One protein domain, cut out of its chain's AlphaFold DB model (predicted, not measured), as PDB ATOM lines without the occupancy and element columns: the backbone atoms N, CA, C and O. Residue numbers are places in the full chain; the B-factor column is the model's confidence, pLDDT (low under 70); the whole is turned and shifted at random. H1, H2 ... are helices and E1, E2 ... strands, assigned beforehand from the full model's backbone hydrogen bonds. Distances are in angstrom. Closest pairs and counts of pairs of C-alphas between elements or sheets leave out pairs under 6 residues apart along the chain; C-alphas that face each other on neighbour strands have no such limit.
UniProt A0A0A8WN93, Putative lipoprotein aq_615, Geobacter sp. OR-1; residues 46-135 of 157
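This is residues 46 to 135 of the 157 residues of the protein "Putative lipoprotein aq_615" of Geobacter sp. OR-1 (UniProt A0A0A8WN93). A twisted sheet of four long and short strands curls round one long helix, H2, and a shorter helix, H1, lies across one end of the strands on the same face of the sheet. The other face of the sheet bears no named helix, which gives two layers, helices on one face of a sheet. The printed part has 90 residues, with two named helices and four named strands in the order H1, H2, E1, E2, E3, E4; the sheet runs E1, E2, E3, E4, antiparallel throughout, and the class is mixed, helices and strands. The whole is compact, with a radius of gyration of the C-alphas of 13.5 A, and elongated in outline, spanning 41 by 25 by 21 A.

H1 takes residues 50 to 60, from C-alpha 50 at (12.080, -32.552, 24.725), and is 15.7 A long. H2 takes residues 64 to 82, 26.4 A long, ending with C-alpha 82 at (35.220, -37.006, 24.855). E1 is residues 86 to 89, 10.5 A. E2 is residues 95 to 105, 29.8 A, E3 residues 110 to 119, 28.8 A, and E4 residues 122 to 132, 29.6 A, ending with C-alpha 132 at (35.414, -49.749, 28.983).

The strands form a meander, each the antiparallel neighbour of the one before, and E1 and E2, E2 and E3, E3 and E4 are hairpins. E1 and E2 run at 169 degrees, with N 88 and O 97 within hydrogen-bond range at 2.9 A. E2 and E3 run at 162 degrees, with N 98 and O 116 at 2.8 A. E3 and E4 run at 163 degrees, with N 113 and O 129 at 2.9 A. E1 and E4 are the edge strands and are apart. H2 is on the sheet, which curls round it; its closest C-alphas to E2 are those of Ala 79 and Pro 101, 5.8 A, and to E3 those of Ala 80 and Arg 111, 5.8 A. H1 is on the same face, at a height over the sheet of 8.6 A, and lies only just over E2, on which 3 of its C-alphas fall; on the local plane it runs across the strands, at 80 degrees to E2. H1 and H2 touch, H2 with residues 64 to 71 alone, closest at the C-alphas of Ala 58 and Ala 64, 4.8 A; they run opposite ways at a steep tilt of 56 degrees. O i to N i+4 pairs are within hydrogen-bond range in 4 of 7 for H1 and 14 of 15 for H2.

The two C-alphas farthest apart, those of Ser 47 and Val 107, are 44.6 A apart. The printed part has no cut, and its five links between named elements are tight. The mean pLDDT of the printed part is 72.2; residues 46 to 70, 90 to 94 and 133 to 135 are under 70, and H1 has a mean of 47.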
ATOM      1  N   ASP A  46       8.972 -28.595  27.805       42.09
ATOM      2  CA  ASP A  46      10.117 -28.113  26.997       42.09
ATOM      3  C   ASP A  46       9.916 -28.439  25.495       42.09
ATOM      4  O   ASP A  46       9.832 -29.601  25.087       42.09
ATOM      5  N   SER A  47       9.817 -27.398  24.658       42.09
ATOM      6  CA  SER A  47       9.592 -27.481  23.206       42.09
ATOM      7  C   SER A  47      10.866 -27.359  22.362       42.09
ATOM      8  O   SER A  47      10.791 -27.483  21.139       42.09
ATOM      9  N   LYS A  48      12.038 -27.129  22.970       45.75
ATOM     10  CA  LYS A  48      13.291 -26.910  22.227       45.75
ATOM     11  C   LYS A  48      14.196 -28.134  22.178       45.75
ATOM     12  O   LYS A  48      14.893 -28.297  21.183       45.75
ATOM     13  N   ASN A  49      14.188 -28.993  23.202       45.72
ATOM     14  CA  ASN A  49      14.849 -30.309  23.202       45.72
ATOM     15  C   ASN A  49      14.143 -31.267  24.188       45.72
ATOM     16  O   ASN A  49      14.660 -31.515  25.284       45.72
ATOM     17  N   PRO A  50      12.985 -31.841  23.810       44.44
ATOM     18  CA  PRO A  50      12.080 -32.552  24.725       44.44
ATOM     19  C   PRO A  50      12.724 -33.738  25.466       44.44
ATOM     20  O   PRO A  50      12.301 -34.100  26.562       44.44
ATOM     21  N   TRP A  51      13.803 -34.309  24.920       42.75
ATOM     22  CA  TRP A  51      14.550 -35.411  25.536       42.75
ATOM     23  C   TRP A  51      15.382 -34.987  26.761       42.75
ATOM     24  O   TRP A  51      15.583 -35.780  27.675       42.75
ATOM     25  N   ARG A  52      15.847 -33.731  26.829       48.03
ATOM     26  CA  ARG A  52      16.616 -33.210  27.978       48.03
ATOM     27  C   ARG A  52      15.704 -32.725  29.108       48.03
ATOM     28  O   ARG A  52      16.006 -32.980  30.274       48.03
ATOM     29  N   GLY A  53      14.582 -32.089  28.760       43.09
ATOM     30  CA  GLY A  53      13.553 -31.650  29.710       43.09
ATOM     31  C   GLY A  53      12.794 -32.818  30.348       43.09
ATOM     32  O   GLY A  53      12.628 -32.853  31.567       43.09
ATOM     33  N   GLY A  54      12.430 -33.837  29.559       46.50
ATOM     34  CA  GLY A  54      11.677 -34.999  30.041       46.50
ATOM     35  C   GLY A  54      12.449 -35.903  31.007       46.50
ATOM     36  O   GLY A  54      11.873 -36.413  31.965       46.50
ATOM     37  N   VAL A  55      13.763 -36.070  30.822       52.53
ATOM     38  CA  VAL A  55      14.558 -37.000  31.644       52.53
ATOM     39  C   VAL A  55      14.782 -36.481  33.060       52.53
ATOM     40  O   VAL A  55      14.697 -37.248  34.023       52.53
ATOM     41  N   ILE A  56      15.041 -35.182  33.202       51.41
ATOM     42  CA  ILE A  56      15.285 -34.588  34.514       51.41
ATOM     43  C   ILE A  56      13.971 -34.073  35.138       51.41
ATOM     44  O   ILE A  56      13.826 -34.117  36.355       51.41
ATOM     45  N   GLY A  57      12.953 -33.732  34.335       43.72
ATOM     46  CA  GLY A  57      11.571 -33.588  34.815       43.72
ATOM     47  C   GLY A  57      11.029 -34.887  35.428       43.72
ATOM     48  O   GLY A  57      10.367 -34.860  36.465       43.72
ATOM     49  N   ALA A  58      11.417 -36.041  34.878       49.66
ATOM     50  CA  ALA A  58      11.163 -37.340  35.491       49.66
ATOM     51  C   ALA A  58      11.991 -37.589  36.763       49.66
ATOM     52  O   ALA A  58      11.537 -38.359  37.592       49.66
ATOM     53  N   ALA A  59      13.129 -36.920  36.992       47.38
ATOM     54  CA  ALA A  59      13.878 -37.024  38.255       47.38
ATOM     55  C   ALA A  59      13.145 -36.386  39.454       47.38
ATOM     56  O   ALA A  59      13.449 -36.710  40.600       47.38
ATOM     57  N   LEU A  60      12.173 -35.504  39.192       49.09
ATOM     58  CA  LEU A  60      11.325 -34.862  40.204       49.09
ATOM     59  C   LEU A  60       9.962 -35.560  40.382       49.09
ATOM     60  O   LEU A  60       9.269 -35.282  41.357       49.09
ATOM     61  N   GLY A  61       9.581 -36.464  39.471       40.91
ATOM     62  CA  GLY A  61       8.325 -37.219  39.504       40.91
ATOM     63  C   GLY A  61       8.545 -38.726  39.666       40.91
ATOM     64  O   GLY A  61       9.607 -39.252  39.369       40.91
ATOM     65  N   ALA A  62       7.523 -39.461  40.106       41.03
ATOM     66  CA  ALA A  62       7.570 -40.886  40.475       41.03
ATOM     67  C   ALA A  62       7.977 -41.904  39.364       41.03
ATOM     68  O   ALA A  62       7.813 -43.107  39.545       41.03
ATOM     69  N   ILE A  63       8.527 -41.448  38.231       46.34
ATOM     70  CA  ILE A  63       9.030 -42.245  37.093       46.34
ATOM     71  C   ILE A  63      10.584 -42.194  37.007       46.34
ATOM     72  O   ILE A  63      11.200 -42.851  36.169       46.34
ATOM     73  N   ALA A  64      11.242 -41.482  37.935       48.22
ATOM     74  CA  ALA A  64      12.681 -41.176  37.995       48.22
ATOM     75  C   ALA A  64      13.679 -42.341  37.841       48.22
ATOM     76  O   ALA A  64      14.843 -42.109  37.514       48.22
ATOM     77  N   GLY A  65      13.283 -43.589  38.100       42.34
ATOM     78  CA  GLY A  65      14.221 -44.715  38.098       42.34
ATOM     79  C   GLY A  65      14.805 -45.015  36.714       42.34
ATOM     80  O   GLY A  65      16.013 -45.215  36.587       42.34
ATOM     81  N   ALA A  66      13.960 -45.012  35.681       46.12
ATOM     82  CA  ALA A  66      14.367 -45.379  34.325       46.12
ATOM     83  C   ALA A  66      15.174 -44.261  33.643       46.12
ATOM     84  O   ALA A  66      16.218 -44.508  33.050       46.12
ATOM     85  N   THR A  67      14.753 -43.005  33.801       56.00
ATOM     86  CA  THR A  67      15.326 -41.881  33.048       56.00
ATOM     87  C   THR A  67      16.671 -41.406  33.607       56.00
ATOM     88  O   THR A  67      17.568 -41.042  32.845       56.00
ATOM     89  N   ILE A  68      16.868 -41.456  34.933       58.38
ATOM     90  CA  ILE A  68      18.167 -41.137  35.551       58.38
ATOM     91  C   ILE A  68      19.227 -42.167  35.134       58.38
ATOM     92  O   ILE A  68      20.399 -41.812  34.998       58.38
ATOM     93  N   ALA A  69      18.837 -43.430  34.932       61.31
ATOM     94  CA  ALA A  69      19.743 -44.476  34.469       61.31
ATOM     95  C   ALA A  69      20.220 -44.215  33.032       61.31
ATOM     96  O   ALA A  69      21.425 -44.274  32.786       61.31
ATOM     97  N   ASP A  70      19.315 -43.828  32.130       65.38
ATOM     98  CA  ASP A  70      19.660 -43.519  30.737       65.38
ATOM     99  C   ASP A  70      20.557 -42.278  30.615       65.38
ATOM    100  O   ASP A  70      21.573 -42.307  29.917       65.38
ATOM    101  N   VAL A  71      20.263 -41.200  31.357       70.25
ATOM    102  CA  VAL A  71      21.130 -40.004  31.362       70.25
ATOM    103  C   VAL A  71      22.474 -40.263  32.025       70.25
ATOM    104  O   VAL A  71      23.480 -39.722  31.574       70.25
ATOM    105  N   SER A  72      22.517 -41.109  33.052       72.88
ATOM    106  CA  SER A  72      23.772 -41.553  33.656       72.88
ATOM    107  C   SER A  72      24.616 -42.331  32.648       72.88
ATOM    108  O   SER A  72      25.762 -41.965  32.400       72.88
ATOM    109  N   ALA A  73      24.039 -43.326  31.969       76.44
ATOM    110  CA  ALA A  73      24.749 -44.108  30.961       76.44
ATOM    111  C   ALA A  73      25.285 -43.222  29.826       76.44
ATOM    112  O   ALA A  73      26.466 -43.287  29.479       76.44
ATOM    113  N   GLN A  74      24.443 -42.343  29.282       81.00
ATOM    114  CA  GLN A  74      24.819 -41.488  28.162       81.00
ATOM    115  C   GLN A  74      25.765 -40.346  28.565       81.00
ATOM    116  O   GLN A  74      26.685 -40.010  27.816       81.00
ATOM    117  N   GLY A  75      25.562 -39.739  29.734       82.75
ATOM    118  CA  GLY A  75      26.429 -38.697  30.281       82.75
ATOM    119  C   GLY A  75      27.816 -39.229  30.619       82.75
ATOM    120  O   GLY A  75      28.815 -38.630  30.217       82.75
ATOM    121  N   ALA A  76      27.885 -40.400  31.256       83.06
ATOM    122  CA  ALA A  76      29.141 -41.072  31.546       83.06
ATOM    123  C   ALA A  76      29.873 -41.495  30.273       83.06
ATOM    124  O   ALA A  76      31.072 -41.254  30.164       83.06
ATOM    125  N   HIS A  77      29.161 -42.054  29.291       84.62
ATOM    126  CA  HIS A  77      29.726 -42.378  27.983       84.62
ATOM    127  C   HIS A  77      30.332 -41.137  27.321       84.62
ATOM    128  O   HIS A  77      31.483 -41.153  26.902       84.62
ATOM    129  N   GLN A  78      29.588 -40.033  27.234       84.06
ATOM    130  CA  GLN A  78      30.097 -38.811  26.609       84.06
ATOM    131  C   GLN A  78      31.311 -38.242  27.350       84.06
ATOM    132  O   GLN A  78      32.281 -37.858  26.698       84.06
ATOM    133  N   ALA A  79      31.289 -38.226  28.685       88.25
ATOM    134  CA  ALA A  79      32.416 -37.754  29.485       88.25
ATOM    135  C   ALA A  79      33.650 -38.660  29.332       88.25
ATOM    136  O   ALA A  79      34.770 -38.163  29.202       88.25
ATOM    137  N   ALA A  80      33.445 -39.979  29.285       87.12
ATOM    138  CA  ALA A  80      34.494 -40.957  29.037       87.12
ATOM    139  C   ALA A  80      35.092 -40.773  27.642       87.12
ATOM    140  O   ALA A  80      36.294 -40.550  27.529       87.12
ATOM    141  N   SER A  81      34.274 -40.814  26.590       85.12
ATOM    142  CA  SER A  81      34.731 -40.797  25.197       85.12
ATOM    143  C   SER A  81      35.353 -39.460  24.806       85.12
ATOM    144  O   SER A  81      36.430 -39.443  24.213       85.12
ATOM    145  N   ALA A  82      34.726 -38.341  25.185       87.88
ATOM    146  CA  ALA A  82      35.220 -37.006  24.855       87.88
ATOM    147  C   ALA A  82      36.344 -36.520  25.787       87.88
ATOM    148  O   ALA A  82      36.963 -35.499  25.494       87.88
ATOM    149  N   GLY A  83      36.587 -37.201  26.914       88.00
ATOM    150  CA  GLY A  83      37.631 -36.828  27.875       88.00
ATOM    151  C   GLY A  83      37.423 -35.452  28.515       88.00
ATOM    152  O   GLY A  83      38.380 -34.841  28.978       88.00
ATOM    153  N   ARG A  84      36.185 -34.951  28.535       92.50
ATOM    154  CA  ARG A  84      35.819 -33.646  29.101       92.50
ATOM    155  C   ARG A  84      34.569 -33.758  29.971       92.50
ATOM    156  O   ARG A  84      33.754 -34.645  29.717       92.50
ATOM    157  N   PRO A  85      34.390 -32.875  30.967       92.88
ATOM    158  CA  PRO A  85      33.184 -32.879  31.781       92.88
ATOM    159  C   PRO A  85      31.915 -32.672  30.947       92.88
ATOM    160  O   PRO A  85      31.917 -31.922  29.968       92.88
ATOM    161  N   VAL A  86      30.833 -33.331  31.353       91.12
ATOM    162  CA  VAL A  86      29.501 -33.222  30.748       91.12
ATOM    163  C   VAL A  86      28.511 -32.788  31.816       91.12
ATOM    164  O   VAL A  86      28.510 -33.310  32.929       91.12
ATOM    165  N   GLU A  87      27.652 -31.841  31.463       89.06
ATOM    166  CA  GLU A  87      26.676 -31.264  32.374       89.06
ATOM    167  C   GLU A  87      25.298 -31.194  31.718       89.06
ATOM    168  O   GLU A  87      25.157 -30.757  30.573       89.06
ATOM    169  N   TYR A  88      24.274 -31.588  32.472       82.12
ATOM    170  CA  TYR A  88      22.876 -31.425  32.092       82.12
ATOM    171  C   TYR A  88      22.110 -30.734  33.217       82.12
ATOM    172  O   TYR A  88      22.324 -31.016  34.397       82.12
ATOM    173  N   ARG A  89      21.201 -29.829  32.855       79.25
ATOM    174  CA  ARG A  89      20.313 -29.128  33.788       79.25
ATOM    175  C   ARG A  89      18.881 -29.180  33.276       79.25
ATOM    176  O   ARG A  89      18.673 -29.156  32.064       79.25
ATOM    177  N   THR A  90      17.919 -29.227  34.189       69.12
ATOM    178  CA  THR A  90      16.517 -28.933  33.867       69.12
ATOM    179  C   THR A  90      16.342 -27.469  33.491       69.12
ATOM    180  O   THR A  90      17.084 -26.604  33.966       69.12
ATOM    181  N   GLU A  91      15.298 -27.166  32.720       68.81
ATOM    182  CA  GLU A  91      14.863 -25.782  32.498       68.81
ATOM    183  C   GLU A  91      14.499 -25.069  33.811       68.81
ATOM    184  O   GLU A  91      14.863 -23.912  34.017       68.81
ATOM    185  N   ASP A  92      13.847 -25.779  34.739       65.88
ATOM    186  CA  ASP A  92      13.460 -25.247  36.054       65.88
ATOM    187  C   ASP A  92      14.642 -25.089  37.035       65.88
ATOM    188  O   ASP A  92      14.464 -24.599  38.150       65.88
ATOM    189  N   ARG A  93      15.858 -25.483  36.622       69.06
ATOM    190  CA  ARG A  93      17.108 -25.453  37.403       69.06
ATOM    191  C   ARG A  93      17.096 -26.277  38.696       69.06
ATOM    192  O   ARG A  93      18.044 -26.177  39.475       69.06
ATOM    193  N   ARG A  94      16.073 -27.102  38.938       66.56
ATOM    194  CA  ARG A  94      15.991 -27.975  40.117       66.56
ATOM    195  C   ARG A  94      16.830 -29.238  39.967       66.56
ATOM    196  O   ARG A  94      17.318 -29.735  40.971       66.56
ATOM    197  N   GLY A  95      17.036 -29.753  38.759       71.94
ATOM    198  CA  GLY A  95      17.856 -30.937  38.515       71.94
ATOM    199  C   GLY A  95      19.172 -30.594  37.829       71.94
ATOM    200  O   GLY A  95      19.191 -29.881  36.824       71.94
ATOM    201  N   HIS A  96      20.279 -31.124  38.347       81.12
ATOM    202  CA  HIS A  96      21.615 -30.914  37.794       81.12
ATOM    203  C   HIS A  96      22.421 -32.215  37.804       81.12
ATOM    204  O   HIS A  96      22.704 -32.790  38.848       81.12
ATOM    205  N   TYR A  97      22.779 -32.694  36.618       84.69
ATOM    206  CA  TYR A  97      23.660 -33.838  36.410       84.69
ATOM    207  C   TYR A  97      25.035 -33.339  35.979       84.69
ATOM    208  O   TYR A  97      25.146 -32.503  35.083       84.69
ATOM    209  N   TYR A  98      26.079 -33.891  36.584       89.69
ATOM    210  CA  TYR A  98      27.463 -33.555  36.294       89.69
ATOM    211  C   TYR A  98      28.317 -34.822  36.243       89.69
ATOM    212  O   TYR A  98      28.375 -35.575  37.215       89.69
ATOM    213  N   ALA A  99      29.002 -35.043  35.126       91.94
ATOM    214  CA  ALA A  99      29.915 -36.158  34.918       91.94
ATOM    215  C   ALA A  99      31.319 -35.645  34.609       91.94
ATOM    216  O   ALA A  99      31.516 -34.856  33.689       91.94
ATOM    217  N   GLU A 100      32.300 -36.115  35.369       94.62
ATOM    218  CA  GLU A 100      33.689 -35.681  35.294       94.62
ATOM    219  C   GLU A 100      34.603 -36.880  35.004       94.62
ATOM    220  O   GLU A 100      34.572 -37.856  35.760       94.62
ATOM    221  N   PRO A 101      35.423 -36.845  33.942       93.00
ATOM    222  CA  PRO A 101      36.408 -37.890  33.698       93.00
ATOM    223  C   PRO A 101      37.512 -37.823  34.764       93.00
ATOM    224  O   PRO A 101      38.137 -36.786  34.961       93.00
ATOM    225  N   GLU A 102      37.767 -38.933  35.455       92.44
ATOM    226  CA  GLU A 102      38.804 -39.023  36.498       92.44
ATOM    227  C   GLU A 102      40.111 -39.658  35.999       92.44
ATOM    228  O   GLU A 102      41.099 -39.690  36.731       92.44
ATOM    229  N   GLY A 103      40.125 -40.190  34.774       87.38
ATOM    230  CA  GLY A 103      41.305 -40.791  34.153       87.38
ATOM    231  C   GLY A 103      41.071 -42.216  33.659       87.38
ATOM    232  O   GLY A 103      39.933 -42.660  33.505       87.38
ATOM    233  N   TYR A 104      42.161 -42.933  33.392       86.38
ATOM    234  CA  TYR A 104      42.145 -44.288  32.840       86.38
ATOM    235  C   TYR A 104      42.660 -45.309  33.860       86.38
ATOM    236  O   TYR A 104      43.708 -45.126  34.479       86.38
ATOM    237  N   ASP A 105      41.915 -46.392  34.035       83.38
ATOM    238  CA  ASP A 105      42.291 -47.560  34.820       83.38
ATOM    239  C   ASP A 105      43.115 -48.512  33.943       83.38
ATOM    240  O   ASP A 105      42.589 -49.208  33.072       83.38
ATOM    241  N   ASN A 106      44.425 -48.553  34.191       78.31
ATOM    242  CA  ASN A 106      45.367 -49.390  33.447       78.31
ATOM    243  C   ASN A 106      45.191 -50.897  33.682       78.31
ATOM    244  O   ASN A 106      45.638 -51.676  32.834       78.31
ATOM    245  N   VAL A 107      44.575 -51.297  34.801       78.69
ATOM    246  CA  VAL A 107      44.343 -52.701  35.174       78.69
ATOM    247  C   VAL A 107      43.133 -53.230  34.420       78.69
ATOM    248  O   VAL A 107      43.204 -54.276  33.785       78.69
ATOM    249  N   ARG A 108      42.028 -52.480  34.458       78.50
ATOM    250  CA  ARG A 108      40.762 -52.875  33.821       78.50
ATOM    251  C   ARG A 108      40.657 -52.440  32.362       78.50
ATOM    252  O   ARG A 108      39.749 -52.880  31.674       78.50
ATOM    253  N   LYS A 109      41.585 -51.597  31.897       83.00
ATOM    254  CA  LYS A 109      41.580 -50.973  30.565       83.00
ATOM    255  C   LYS A 109      40.329 -50.118  30.307       83.00
ATOM    256  O   LYS A 109      39.814 -50.079  29.193       83.00
ATOM    257  N   CYS A 110      39.859 -49.403  31.332       88.06
ATOM    258  CA  CYS A 110      38.613 -48.625  31.287       88.06
ATOM    259  C   CYS A 110      38.834 -47.172  31.705       88.06
ATOM    260  O   CYS A 110      39.661 -46.878  32.560       88.06
ATOM    261  N   ARG A 111      38.038 -46.250  31.174       89.31
ATOM    262  CA  ARG A 111      37.967 -44.863  31.643       89.31
ATOM    263  C   ARG A 111      37.098 -44.786  32.897       89.31
ATOM    264  O   ARG A 111      36.053 -45.423  32.983       89.31
ATOM    265  N   ARG A 112      37.521 -44.001  33.880       91.00
ATOM    266  CA  ARG A 112      36.759 -43.696  35.092       91.00
ATOM    267  C   ARG A 112      36.021 -42.385  34.910       91.00
ATOM    268  O   ARG A 112      36.634 -41.378  34.562       91.00
ATOM    269  N   VAL A 113      34.735 -42.386  35.226       92.12
ATOM    270  CA  VAL A 113      33.917 -41.176  35.231       92.12
ATOM    271  C   VAL A 113      33.217 -41.056  36.569       92.12
ATOM    272  O   VAL A 113      32.557 -41.988  37.023       92.12
ATOM    273  N   ARG A 114      33.365 -39.903  37.213       93.81
ATOM    274  CA  ARG A 114      32.649 -39.561  38.433       93.81
ATOM    275  C   ARG A 114      31.400 -38.780  38.093       93.81
ATOM    276  O   ARG A 114      31.462 -37.668  37.584       93.81
ATOM    277  N   GLU A 115      30.272 -39.349  38.461       86.69
ATOM    278  CA  GLU A 115      28.961 -38.754  38.303       86.69
ATOM    279  C   GLU A 115      28.485 -38.145  39.618       86.69
ATOM    280  O   GLU A 115      28.683 -38.699  40.709       86.69
ATOM    281  N   LYS A 116      27.812 -37.007  39.501       87.06
ATOM    282  CA  LYS A 116      27.132 -36.302  40.576       87.06
ATOM    283  C   LYS A 116      25.758 -35.884  40.070       87.06
ATOM    284  O   LYS A 116      25.642 -35.319  38.987       87.06
ATOM    285  N   VAL A 117      24.730 -36.161  40.858       79.62
ATOM    286  CA  VAL A 117      23.363 -35.711  40.590       79.62
ATOM    287  C   VAL A 117      22.916 -34.861  41.758       79.62
ATOM    288  O   VAL A 117      22.994 -35.294  42.910       79.62
ATOM    289  N   TYR A 118      22.451 -33.667  41.439       78.06
ATOM    290  CA  TYR A 118      21.915 -32.698  42.368       78.06
ATOM    291  C   TYR A 118      20.430 -32.489  42.083       78.06
ATOM    292  O   TYR A 118      20.023 -32.353  40.928       78.06
ATOM    293  N   VAL A 119      19.631 -32.448  43.144       75.44
ATOM    294  CA  VAL A 119      18.204 -32.123  43.113       75.44
ATOM    295  C   VAL A 119      17.980 -31.017  44.132       75.44
ATOM    296  O   VAL A 119      18.400 -31.135  45.277       75.44
ATOM    297  N   GLU A 120      17.411 -29.901  43.691       75.56
ATOM    298  CA  GLU A 120      17.244 -28.669  44.473       75.56
ATOM    299  C   GLU A 120      18.554 -28.174  45.108       75.56
ATOM    300  O   GLU A 120      18.590 -27.658  46.220       75.56
ATOM    301  N   GLY A 121      19.669 -28.370  44.399       76.25
ATOM    302  CA  GLY A 121      21.008 -28.034  44.890       76.25
ATOM    303  C   GLY A 121      21.590 -29.030  45.901       76.25
ATOM    304  O   GLY A 121      22.762 -28.911  46.255       76.25
ATOM    305  N   GLN A 122      20.836 -30.045  46.330       70.38
ATOM    306  CA  GLN A 122      21.328 -31.107  47.204       70.38
ATOM    307  C   GLN A 122      21.903 -32.263  46.393       70.38
ATOM    308  O   GLN A 122      21.284 -32.744  45.450       70.38
ATOM    309  N   LEU A 123      23.088 -32.742  46.769       77.75
ATOM    310  CA  LEU A 123      23.704 -33.909  46.142       77.75
ATOM    311  C   LEU A 123      22.943 -35.181  46.544       77.75
ATOM    312  O   LEU A 123      23.106 -35.670  47.658       77.75
ATOM    313  N   VAL A 124      22.169 -35.742  45.618       73.00
ATOM    314  CA  VAL A 124      21.372 -36.959  45.850       73.00
ATOM    315  C   VAL A 124      22.087 -38.235  45.412       73.00
ATOM    316  O   VAL A 124      21.789 -39.318  45.909       73.00
ATOM    317  N   LYS A 125      23.051 -38.136  44.487       72.50
ATOM    318  CA  LYS A 125      23.816 -39.293  44.001       72.50
ATOM    319  C   LYS A 125      25.248 -38.899  43.682       72.50
ATOM    320  O   LYS A 125      25.487 -37.917  42.985       72.50
ATOM    321  N   ARG A 126      26.203 -39.701  44.156       84.06
ATOM    322  CA  ARG A 126      27.618 -39.630  43.777       84.06
ATOM    323  C   ARG A 126      28.127 -41.040  43.531       84.06
ATOM    324  O   ARG A 126      28.060 -41.872  44.431       84.06
ATOM    325  N   ARG A 127      28.646 -41.308  42.336       83.44
ATOM    326  CA  ARG A 127      29.215 -42.615  41.988       83.44
ATOM    327  C   ARG A 127      30.349 -42.448  40.986       83.44
ATOM    328  O   ARG A 127      30.295 -41.563  40.145       83.44
ATOM    329  N   THR A 128      31.341 -43.328  41.056       88.75
ATOM    330  CA  THR A 128      32.316 -43.503  39.977       88.75
ATOM    331  C   THR A 128      31.924 -44.728  39.161       88.75
ATOM    332  O   THR A 128      31.749 -45.819  39.711       88.75
ATOM    333  N   VAL A 129      31.749 -44.539  37.858       85.50
ATOM    334  CA  VAL A 129      31.463 -45.594  36.886       85.50
ATOM    335  C   VAL A 129      32.697 -45.856  36.028       85.50
ATOM    336  O   VAL A 129      33.506 -44.961  35.775       85.50
ATOM    337  N   LEU A 130      32.856 -47.113  35.625       86.25
ATOM    338  CA  LEU A 130      33.898 -47.540  34.702       86.25
ATOM    339  C   LEU A 130      33.271 -47.691  33.324       86.25
ATOM    340  O   LEU A 130      32.285 -48.408  33.173       86.25
ATOM    341  N   TYR A 131      33.855 -47.019  32.345       83.25
ATOM    342  CA  TYR A 131      33.481 -47.115  30.948       83.25
ATOM    343  C   TYR A 131      34.631 -47.760  30.180       83.25
ATOM    344  O   TYR A 131      35.714 -47.187  30.063       83.25
ATOM    345  N   CYS A 132      34.422 -48.987  29.725       82.75
ATOM    346  CA  CYS A 132      35.414 -49.749  28.983       82.75
ATOM    347  C   CYS A 132      35.046 -49.669  27.501       82.75
ATOM    348  O   CYS A 132      33.913 -49.979  27.146       82.75
ATOM    349  N   ASP A 133      35.991 -49.281  26.645       67.56
ATOM    350  CA  ASP A 133      35.761 -49.146  25.195       67.56
ATOM    351  C   ASP A 133      35.519 -50.515  24.505       67.56
ATOM    352  O   ASP A 133      35.229 -50.578  23.314       67.56
ATOM    353  N   GLN A 134      35.636 -51.626  25.245       58.44
ATOM    354  CA  GLN A 134      35.321 -52.974  24.775       58.44
ATOM    355  C   GLN A 134      33.885 -53.337  25.187       58.44
ATOM    356  O   GLN A 134      33.584 -53.276  26.386       58.44
ATOM    357  N   PRO A 135      33.004 -53.750  24.253       54.19
ATOM    358  CA  PRO A 135      31.753 -54.383  24.643       54.19
ATOM    359  C   PRO A 135      32.081 -55.600  25.511       54.19
ATOM    360  O   PRO A 135      33.087 -56.280  25.287       54.19
TER     361      PRO A 135